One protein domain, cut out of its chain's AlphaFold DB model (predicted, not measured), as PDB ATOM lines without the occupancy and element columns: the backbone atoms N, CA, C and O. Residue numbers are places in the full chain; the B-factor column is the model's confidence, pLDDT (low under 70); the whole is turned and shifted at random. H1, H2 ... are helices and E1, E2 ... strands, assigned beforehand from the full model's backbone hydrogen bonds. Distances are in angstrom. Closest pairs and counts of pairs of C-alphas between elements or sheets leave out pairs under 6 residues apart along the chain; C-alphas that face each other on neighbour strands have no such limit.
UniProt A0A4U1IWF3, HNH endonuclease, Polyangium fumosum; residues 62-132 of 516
ATOM      1  N   ALA A  62      29.770 -86.884  92.068       52.44
ATOM      2  CA  ALA A  62      28.536 -86.102  92.196       52.44
ATOM      3  C   ALA A  62      27.796 -85.903  90.856       52.44
ATOM      4  O   ALA A  62      26.592 -85.636  90.852       52.44
ATOM      5  N   TRP A  63      28.494 -86.034  89.721       59.25
ATOM      6  CA  TRP A  63      27.945 -85.766  88.381       59.25
ATOM      7  C   TRP A  63      27.941 -86.986  87.460       59.25
ATOM      8  O   TRP A  63      27.310 -86.946  86.401       59.25
ATOM      9  N   ALA A  64      28.632 -88.054  87.859       72.62
ATOM     10  CA  ALA A  64      28.665 -89.328  87.164       72.62
ATOM     11  C   ALA A  64      27.616 -90.269  87.766       72.62
ATOM     12  O   ALA A  64      27.716 -90.672  88.922       72.62
ATOM     13  N   GLN A  65      26.604 -90.637  86.985       79.81
ATOM     14  CA  GLN A  65      25.724 -91.747  87.330       79.81
ATOM     15  C   GLN A  65      26.214 -92.996  86.616       79.81
ATOM     16  O   GLN A  65      26.252 -93.028  85.389       79.81
ATOM     17  N   GLU A  66      26.554 -94.037  87.366       80.56
ATOM     18  CA  GLU A  66      26.831 -95.333  86.763       80.56
ATOM     19  C   GLU A  66      25.509 -96.040  86.439       80.56
ATOM     20  O   GLU A  66      24.664 -96.260  87.312       80.56
ATOM     21  N   ARG A  67      25.300 -96.375  85.163       77.06
ATOM     22  CA  ARG A  67      24.167 -97.183  84.694       77.06
ATOM     23  C   ARG A  67      24.685 -98.273  83.772       77.06
ATOM     24  O   ARG A  67      25.351 -97.972  82.790       77.06
ATOM     25  N   HIS A  68      24.373 -99.532  84.082       77.75
ATOM     26  CA  HIS A  68      24.826-100.699  83.306       77.75
ATOM     27  C   HIS A  68      26.357-100.760  83.111       77.75
ATOM     28  O   HIS A  68      26.832-101.137  82.044       77.75
ATOM     29  N   GLY A  69      27.137-100.344  84.118       83.69
ATOM     30  CA  GLY A  69      28.605-100.296  84.030       83.69
ATOM     31  C   GLY A  69      29.154 -99.189  83.119       83.69
ATOM     32  O   GLY A  69      30.325 -99.219  82.748       83.69
ATOM     33  N   LYS A  70      28.312 -98.223  82.722       86.69
ATOM     34  CA  LYS A  70      28.683 -97.055  81.914       86.69
ATOM     35  C   LYS A  70      28.493 -95.779  82.708       86.69
ATOM     36  O   LYS A  70      27.545 -95.650  83.484       86.69
ATOM     37  N   SER A  71      29.370 -94.812  82.469       89.44
ATOM     38  CA  SER A  71      29.277 -93.503  83.110       89.44
ATOM     39  C   SER A  71      28.346 -92.584  82.319       89.44
ATOM     40  O   SER A  71      28.560 -92.342  81.131       89.44
ATOM     41  N   VAL A  72      27.310 -92.067  82.977       94.44
ATOM     42  CA  VAL A  72      26.387 -91.071  82.424       94.44
ATOM     43  C   VAL A  72      26.647 -89.730  83.093       94.44
ATOM     44  O   VAL A  72      26.535 -89.611  84.312       94.44
ATOM     45  N   PHE A  73      26.955 -88.713  82.294       93.94
ATOM     46  CA  PHE A  73      27.308 -87.377  82.760       93.94
ATOM     47  C   PHE A  73      26.286 -86.345  82.288       93.94
ATOM     48  O   PHE A  73      25.887 -86.336  81.124       93.94
ATOM     49  N   ARG A  74      25.889 -85.431  83.178       93.94
ATOM     50  CA  ARG A  74      25.128 -84.226  82.810       93.94
ATOM     51  C   ARG A  74      26.076 -83.045  82.714       93.94
ATOM     52  O   ARG A  74      26.815 -82.785  83.661       93.94
ATOM     53  N   VAL A  75      26.054 -82.341  81.589       94.19
ATOM     54  CA  VAL A  75      26.984 -81.243  81.311       94.19
ATOM     55  C   VAL A  75      26.242 -79.992  80.854       94.19
ATOM     56  O   VAL A  75      25.324 -80.066  80.038       94.19
ATOM     57  N   CYS A  76      26.668 -78.833  81.362       92.25
ATOM     58  CA  CYS A  76      26.029 -77.542  81.073       92.25
ATOM     59  C   CYS A  76      26.347 -76.980  79.680       92.25
ATOM     60  O   CYS A  76      25.876 -75.906  79.312       92.25
ATOM     61  N   ARG A  77      27.217 -77.668  78.933       90.56
ATOM     62  CA  ARG A  77      27.716 -77.225  77.637       90.56
ATOM     63  C   ARG A  77      27.969 -78.418  76.728       90.56
ATOM     64  O   ARG A  77      28.392 -79.482  77.179       90.56
ATOM     65  N   ARG A  78      27.730 -78.225  75.432       91.44
ATOM     66  CA  ARG A  78      28.019 -79.219  74.392       91.44
ATOM     67  C   ARG A  78      29.491 -79.213  73.991       91.44
ATOM     68  O   ARG A  78      30.140 -78.168  73.978       91.44
ATOM     69  N   HIS A  79      30.004 -80.383  73.617       91.06
ATOM     70  CA  HIS A  79      31.328 -80.498  73.013       91.06
ATOM     71  C   HIS A  79      31.336 -79.821  71.617       91.06
ATOM     72  O   HIS A  79      30.387 -80.029  70.867       91.06
ATOM     73  N   PRO A  80      32.378 -79.067  71.205       89.06
ATOM     74  CA  PRO A  80      32.390 -78.314  69.938       89.06
ATOM     75  C   PRO A  80      32.180 -79.157  68.674       89.06
ATOM     76  O   PRO A  80      31.682 -78.664  67.670       89.06
ATOM     77  N   ARG A  81      32.565 -80.437  68.722       88.25
ATOM     78  CA  ARG A  81      32.364 -81.399  67.619       88.25
ATOM     79  C   ARG A  81      30.957 -82.007  67.572       88.25
ATOM     80  O   ARG A  81      30.653 -82.777  66.670       88.25
ATOM     81  N   VAL A  82      30.117 -81.708  68.558       91.56
ATOM     82  CA  VAL A  82      28.745 -82.202  68.658       91.56
ATOM     83  C   VAL A  82      27.811 -81.105  68.150       91.56
ATOM     84  O   VAL A  82      27.921 -79.951  68.556       91.56
ATOM     85  N   GLY A  83      26.896 -81.457  67.244       89.06
ATOM     86  CA  GLY A  83      26.000 -80.486  66.612       89.06
ATOM     87  C   GLY A  83      25.160 -79.688  67.618       89.06
ATOM     88  O   GLY A  83      24.751 -80.204  68.660       89.06
ATOM     89  N   ALA A  84      24.834 -78.439  67.267       88.75
ATOM     90  CA  ALA A  84      24.127 -77.479  68.124       88.75
ATOM     91  C   ALA A  84      22.709 -77.903  68.565       88.75
ATOM     92  O   ALA A  84      22.091 -77.232  69.389       88.75
ATOM     93  N   HIS A  85      22.177 -79.012  68.055       89.56
ATOM     94  CA  HIS A  85      20.866 -79.543  68.442       89.56
ATOM     95  C   HIS A  85      20.944 -80.870  69.199       89.56
ATOM     96  O   HIS A  85      19.945 -81.296  69.778       89.56
ATOM     97  N   ALA A  86      22.114 -81.509  69.269       92.38
ATOM     98  CA  ALA A  86      22.247 -82.792  69.946       92.38
ATOM     99  C   ALA A  86      22.048 -82.616  71.460       92.38
ATOM    100  O   ALA A  86      22.774 -81.876  72.126       92.38
ATOM    101  N   ARG A  87      21.021 -83.268  72.014       94.12
ATOM    102  CA  ARG A  87      20.787 -83.307  73.469       94.12
ATOM    103  C   ARG A  87      21.647 -84.361  74.163       94.12
ATOM    104  O   ARG A  87      21.965 -84.187  75.333       94.12
ATOM    105  N   THR A  88      22.051 -85.392  73.431       95.94
ATOM    106  CA  THR A  88      22.845 -86.511  73.938       95.94
ATOM    107  C   THR A  88      23.985 -86.802  72.966       95.94
ATOM    108  O   THR A  88      23.823 -86.689  71.748       95.94
ATOM    109  N   TRP A  89      25.145 -87.172  73.492       96.75
ATOM    110  CA  TRP A  89      26.271 -87.706  72.726       96.75
ATOM    111  C   TRP A  89      27.012 -88.740  73.562       96.75
ATOM    112  O   TRP A  89      26.793 -88.854  74.767       96.75
ATOM    113  N   TYR A  90      27.871 -89.521  72.927       96.81
ATOM    114  CA  TYR A  90      28.581 -90.603  73.591       96.81
ATOM    115  C   TYR A  90      30.041 -90.672  73.158       96.81
ATOM    116  O   TYR A  90      30.449 -90.060  72.168       96.81
ATOM    117  N   GLU A  91      30.823 -91.419  73.927       95.38
ATOM    118  CA  GLU A  91      32.227 -91.708  73.667       95.38
ATOM    119  C   GLU A  91      32.472 -93.212  73.845       95.38
ATOM    120  O   GLU A  91      31.951 -93.836  74.776       95.38
ATOM    121  N   ILE A  92      33.261 -93.800  72.946       95.69
ATOM    122  CA  ILE A  92      33.601 -95.234  72.956       95.69
ATOM    123  C   ILE A  92      34.976 -95.517  73.593       95.69
ATOM    124  O   ILE A  92      35.463 -96.642  73.541       95.69
ATOM    125  N   GLY A  93      35.588 -94.504  74.220       91.38
ATOM    126  CA  GLY A  93      36.912 -94.573  74.849       91.38
ATOM    127  C   GLY A  93      38.072 -94.129  73.952       91.38
ATOM    128  O   GLY A  93      39.226 -94.347  74.303       91.38
ATOM    129  N   ASP A  94      37.778 -93.524  72.802       92.44
ATOM    130  CA  ASP A  94      38.763 -92.980  71.862       92.44
ATOM    131  C   ASP A  94      38.938 -91.455  71.975       92.44
ATOM    132  O   ASP A  94      39.606 -90.847  71.139       92.44
ATOM    133  N   GLY A  95      38.308 -90.809  72.965       89.81
ATOM    134  CA  GLY A  95      38.294 -89.352  73.103       89.81
ATOM    135  C   GLY A  95      37.445 -88.628  72.050       89.81
ATOM    136  O   GLY A  95      37.451 -87.397  71.994       89.81
ATOM    137  N   VAL A  96      36.717 -89.350  71.185       92.62
ATOM    138  CA  VAL A  96      35.895 -88.750  70.127       92.62
ATOM    139  C   VAL A  96      34.419 -88.778  70.517       92.62
ATOM    140  O   VAL A  96      33.748 -89.813  70.498       92.62
ATOM    141  N   HIS A  97      33.881 -87.593  70.800       93.62
ATOM    142  CA  HIS A  97      32.461 -87.403  71.080       93.62
ATOM    143  C   HIS A  97      31.616 -87.490  69.804       93.62
ATOM    144  O   HIS A  97      31.839 -86.739  68.852       93.62
ATOM    145  N   ARG A  98      30.617 -88.378  69.806       95.69
ATOM    146  CA  ARG A  98      29.720 -88.640  68.670       95.69
ATOM    147  C   ARG A  98      28.279 -88.275  69.022       95.69
ATOM    148  O   ARG A  98      27.807 -88.717  70.072       95.69
ATOM    149  N   PRO A  99      27.564 -87.495  68.188       95.81
ATOM    150  CA  PRO A  99      26.165 -87.174  68.449       95.81
ATOM    151  C   PRO A  99      25.336 -88.459  68.503       95.81
ATOM    152  O   PRO A  99      25.496 -89.346  67.668       95.81
ATOM    153  N   ALA A 100      24.449 -88.552  69.489       94.25
ATOM    154  CA  ALA A 100      23.501 -89.649  69.579       94.25
ATOM    155  C   ALA A 100      22.168 -89.239  68.954       94.25
ATOM    156  O   ALA A 100      21.556 -88.253  69.369       94.25
ATOM    157  N   PHE A 101      21.710 -90.034  67.989       92.19
ATOM    158  CA  PHE A 101      20.353 -89.959  67.438       92.19
ATOM    159  C   PHE A 101      19.426 -91.024  68.039       92.19
ATOM    160  O   PHE A 101      18.211 -90.955  67.885       92.19
ATOM    161  N   GLU A 102      19.999 -92.004  68.738       93.50
ATOM    162  CA  GLU A 102      19.265 -93.084  69.384       93.50
ATOM    163  C   GLU A 102      18.786 -92.691  70.794       93.50
ATOM    164  O   GLU A 102      19.411 -91.847  71.448       93.50
ATOM    165  N   PRO A 103      17.703 -93.320  71.297       94.19
ATOM    166  CA  PRO A 103      17.283 -93.199  72.692       94.19
ATOM    167  C   PRO A 103      18.402 -93.576  73.671       94.19
ATOM    168  O   PRO A 103      19.231 -94.442  73.383       94.19
ATOM    169  N   LEU A 104      18.392 -92.957  74.855       92.94
ATOM    170  CA  LEU A 104      19.407 -93.162  75.894       92.94
ATOM    171  C   LEU A 104      19.555 -94.643  76.270       92.94
ATOM    172  O   LEU A 104      20.666 -95.119  76.474       92.94
ATOM    173  N   GLU A 105      18.446 -95.372  76.320       93.62
ATOM    174  CA  GLU A 105      18.390 -96.787  76.681       93.62
ATOM    175  C   GLU A 105      19.212 -97.641  75.704       93.62
ATOM    176  O   GLU A 105      20.048 -98.430  76.139       93.62
ATOM    177  N   LYS A 106      19.095 -97.394  74.390       94.88
ATOM    178  CA  LYS A 106      19.872 -98.114  73.364       94.88
ATOM    179  C   LYS A 106      21.373 -97.831  73.460       94.88
ATOM    180  O   LYS A 106      22.192 -98.740  73.329       94.88
ATOM    181  N   LEU A 107      21.757 -96.590  73.770       93.94
ATOM    182  CA  LEU A 107      23.165 -96.234  74.004       93.94
ATOM    183  C   LEU A 107      23.725 -96.947  75.244       93.94
ATOM    184  O   LEU A 107      24.876 -97.395  75.259       93.94
ATOM    185  N   LEU A 108      22.903 -97.077  76.288       93.69
ATOM    186  CA  LEU A 108      23.253 -97.792  77.514       93.69
ATOM    187  C   LEU A 108      23.292 -99.313  77.336       93.69
ATOM    188  O   LEU A 108      24.000 -99.973  78.092       93.69
ATOM    189  N   GLU A 109      22.685 -99.861  76.290       94.12
ATOM    190  CA  GLU A 109      22.808-101.276  75.913       94.12
ATOM    191  C   GLU A 109      24.026-101.552  75.013       94.12
ATOM    192  O   GLU A 109      24.626-102.619  75.102       94.12
ATOM    193  N   ASN A 110      24.481-100.581  74.212       95.25
ATOM    194  CA  ASN A 110      25.581-100.783  73.256       95.25
ATOM    195  C   ASN A 110      26.960-100.983  73.939       95.25
ATOM    196  O   ASN A 110      27.502-100.020  74.484       95.25
ATOM    197  N   PRO A 111      27.586-102.173  73.907       95.19
ATOM    198  CA  PRO A 111      28.790-102.478  74.693       95.19
ATOM    199  C   PRO A 111      30.021-101.635  74.322       95.19
ATOM    200  O   PRO A 111      30.937-101.495  75.134       95.19
ATOM    201  N   SER A 112      30.038-101.043  73.127       95.50
ATOM    202  CA  SER A 112      31.126-100.176  72.670       95.50
ATOM    203  C   SER A 112      31.098 -98.797  73.333       95.50
ATOM    204  O   SER A 112      32.114 -98.113  73.367       95.50
ATOM    205  N   VAL A 113      29.955 -98.370  73.878       96.25
ATOM    206  CA  VAL A 113      29.809 -97.065  74.535       96.25
ATOM    207  C   VAL A 113      30.396 -97.111  75.945       96.25
ATOM    208  O   VAL A 113      29.961 -97.907  76.774       96.25
ATOM    209  N   LYS A 114      31.356 -96.231  76.245       94.81
ATOM    210  CA  LYS A 114      31.997 -96.122  77.567       94.81
ATOM    211  C   LYS A 114      31.395 -95.009  78.418       94.81
ATOM    212  O   LYS A 114      31.178 -95.196  79.616       94.81
ATOM    213  N   ALA A 115      31.092 -93.875  77.791       95.06
ATOM    214  CA  ALA A 115      30.503 -92.715  78.444       95.06
ATOM    215  C   ALA A 115      29.356 -92.135  77.615       95.06
ATOM    216  O   ALA A 115      29.426 -92.082  76.385       95.06
ATOM    217  N   VAL A 116      28.310 -91.670  78.297       96.25
ATOM    218  CA  VAL A 116      27.187 -90.943  77.693       96.25
ATOM    219  C   VAL A 116      27.074 -89.578  78.354       96.25
ATOM    220  O   VAL A 116      27.080 -89.468  79.577       96.25
ATOM    221  N   PHE A 117      26.943 -88.533  77.549       96.31
ATOM    222  CA  PHE A 117      26.838 -87.150  77.990       96.31
ATOM    223  C   PHE A 117      25.470 -86.593  77.597       96.31
ATOM    224  O   PHE A 117      25.028 -86.747  76.457       96.31
ATOM    225  N   ILE A 118      24.808 -85.938  78.544       96.06
ATOM    226  CA  ILE A 118      23.491 -85.325  78.374       96.06
ATOM    227  C   ILE A 118      23.638 -83.822  78.592       96.06
ATOM    228  O   ILE A 118      24.118 -83.385  79.641       96.06
ATOM    229  N   HIS A 119      23.203 -83.032  77.612       94.50
ATOM    230  CA  HIS A 119      23.134 -81.585  77.749       94.50
ATOM    231  C   HIS A 119      22.043 -81.197  78.746       94.50
ATOM    232  O   HIS A 119      20.862 -81.461  78.512       94.50
ATOM    233  N   ASP A 120      22.433 -80.527  79.822       93.19
ATOM    234  CA  ASP A 120      21.526 -80.018  80.843       93.19
ATOM    235  C   ASP A 120      21.931 -78.577  81.186       93.19
ATOM    236  O   ASP A 120      22.923 -78.392  81.891       93.19
ATOM    237  N   PRO A 121      21.194 -77.551  80.712       90.06
ATOM    238  CA  PRO A 121      21.506 -76.144  80.986       90.06
ATOM    239  C   PRO A 121      21.571 -75.790  82.479       90.06
ATOM    240  O   PRO A 121      22.117 -74.753  82.840       90.06
ATOM    241  N   HIS A 122      21.013 -76.639  83.349       88.38
ATOM    242  CA  HIS A 122      21.015 -76.456  84.798       88.38
ATOM    243  C   HIS A 122      22.103 -77.268  85.512       88.38
ATOM    244  O   HIS A 122      22.199 -77.215  86.739       88.38
ATOM    245  N   ALA A 123      22.926 -78.027  84.783       87.94
ATOM    246  CA  ALA A 123      24.066 -78.712  85.378       87.94
ATOM    247  C   ALA A 123      25.071 -77.702  85.954       87.94
ATOM    248  O   ALA A 123      25.258 -76.605  85.424       87.94
ATOM    249  N   SER A 124      25.757 -78.099  87.032       85.56
ATOM    250  CA  SER A 124      26.801 -77.276  87.653       85.56
ATOM    251  C   SER A 124      27.844 -76.842  86.613       85.56
ATOM    252  O   SER A 124      28.262 -77.681  85.803       85.56
ATOM    253  N   PRO A 125      28.339 -75.590  86.656       83.12
ATOM    254  CA  PRO A 125      29.415 -75.138  85.780       83.12
ATOM    255  C   PRO A 125      30.669 -76.010  85.830       83.12
ATOM    256  O   PRO A 125      31.392 -76.100  84.844       83.12
ATOM    257  N   GLU A 126      30.922 -76.705  86.942       82.81
ATOM    258  CA  GLU A 126      32.076 -77.598  87.089       82.81
ATOM    259  C   GLU A 126      32.011 -78.837  86.181       82.81
ATOM    260  O   GLU A 126      33.056 -79.381  85.815       82.81
ATOM    261  N   SER A 127      30.812 -79.228  85.727       85.62
ATOM    262  CA  SER A 127      30.601 -80.359  84.808       85.62
ATOM    263  C   SER A 127      31.368 -80.220  83.485       85.62
ATOM    264  O   SER A 127      31.704 -81.225  82.859       85.62
ATOM    265  N   ARG A 128      31.734 -78.994  83.080       82.19
ATOM    266  CA  ARG A 128      32.533 -78.720  81.872       82.19
ATOM    267  C   ARG A 128      33.915 -79.377  81.881       82.19
ATOM    268  O   ARG A 128      34.443 -79.684  80.815       82.19
ATOM    269  N   ARG A 129      34.484 -79.635  83.067       82.75
ATOM    270  CA  ARG A 129      35.795 -80.294  83.214       82.75
ATOM    271  C   ARG A 129      35.799 -81.719  82.650       82.75
ATOM    272  O   ARG A 129      36.846 -82.207  82.243       82.75
ATOM    273  N   LEU A 130      34.631 -82.360  82.571       83.56
ATOM    274  CA  LEU A 130      34.468 -83.722  82.050       83.56
ATOM    275  C   LEU A 130      34.638 -83.819  80.531       83.56
ATOM    276  O   LEU A 130      34.789 -84.917  80.012       83.56
ATOM    277  N   LEU A 131      34.616 -82.692  79.815       80.62
ATOM    278  CA  LEU A 131      34.766 -82.681  78.360       80.62
ATOM    279  C   LEU A 131      36.230 -82.777  77.909       80.62
ATOM    280  O   LEU A 131      36.476 -82.820  76.712       80.62
ATOM    281  N   GLY A 132      37.205 -82.755  78.830       76.75
ATOM    282  CA  GLY A 132      38.632 -82.860  78.489       76.75
ATOM    283  C   GLY A 132      39.161 -81.714  77.615       76.75
ATOM    284  O   GLY A 132      40.246 -81.807  77.049       76.75
TER     285      GLY A 132
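AT A GLANCE: This is residues 62 to 132 of the 516 residues of the protein "HNH endonuclease" of Polyangium fumosum (UniProt A0A4U1IWF3). A small twisted sheet of four strands, E1 to E4, makes the middle of this domain; helix H1 packs on it near Lys 70, where E2 begins, and helix H2 only grazes it near Val 75, where E2 ends. Long loops, residues 76 to 87 and 92 to 103, come before and after E3. The 71 printed residues hold E1, E2, E3, H1, E4 and H2 along the chain, with under half of the residues in these named elements; the sheet's order is E1 E2 E4 E3, mixed, and the class is mixed, helices and strands. The whole is compact, with a radius of gyration of the C-alphas of 11.1 A and spans of 29 by 26 by 21 A.

HOW THE PARTS SIT: Start at E1, residues 64 to 67, which forms an antiparallel hairpin with E2, residues 70 to 75; look for N 65 and O 72, 2.9 A apart. E4, residues 115 to 119, is parallel to E2, with N 73 and O 116 2.8 A apart, and antiparallel to edge strand E3, residues 88 to 91, with N 89 and O 117 3.0 A apart. H1, residues 104 to 109, is on the sheet at a height of 8.9 A; its closest C-alpha pair with E2 is Lys 70 and Leu 108, 7.0 A. H2, residues 125 to 131, only grazes the sheet; its closest C-alpha pair with E2 is Val 75 and Ser 127, 5.1 A. In H1 every O i to N i+4 pair is within hydrogen-bond range; in H2 0 of 3 are, beside 4 of 4 O i to N i+3 pairs.

IN THESE COORDINATES: Find C-alpha 64 at (28.665, -89.328, 87.164), where E1 begins its 9.4 A. From first to last C-alpha, E2 runs 15.9 A, E3 10.7 A, H1 8.8 A and E4 13.4 A. H2 runs 11.9 A to C-alpha 131 at (34.766, -82.681, 78.360).

THE WHOLE: The C-alphas farthest apart, of Pro 111 and Pro 125, are 29.5 A apart. The printed part has no cut; the links E2 to E3 and E3 to H1 are long. Look for pLDDT under 70 at residues 62 to 63.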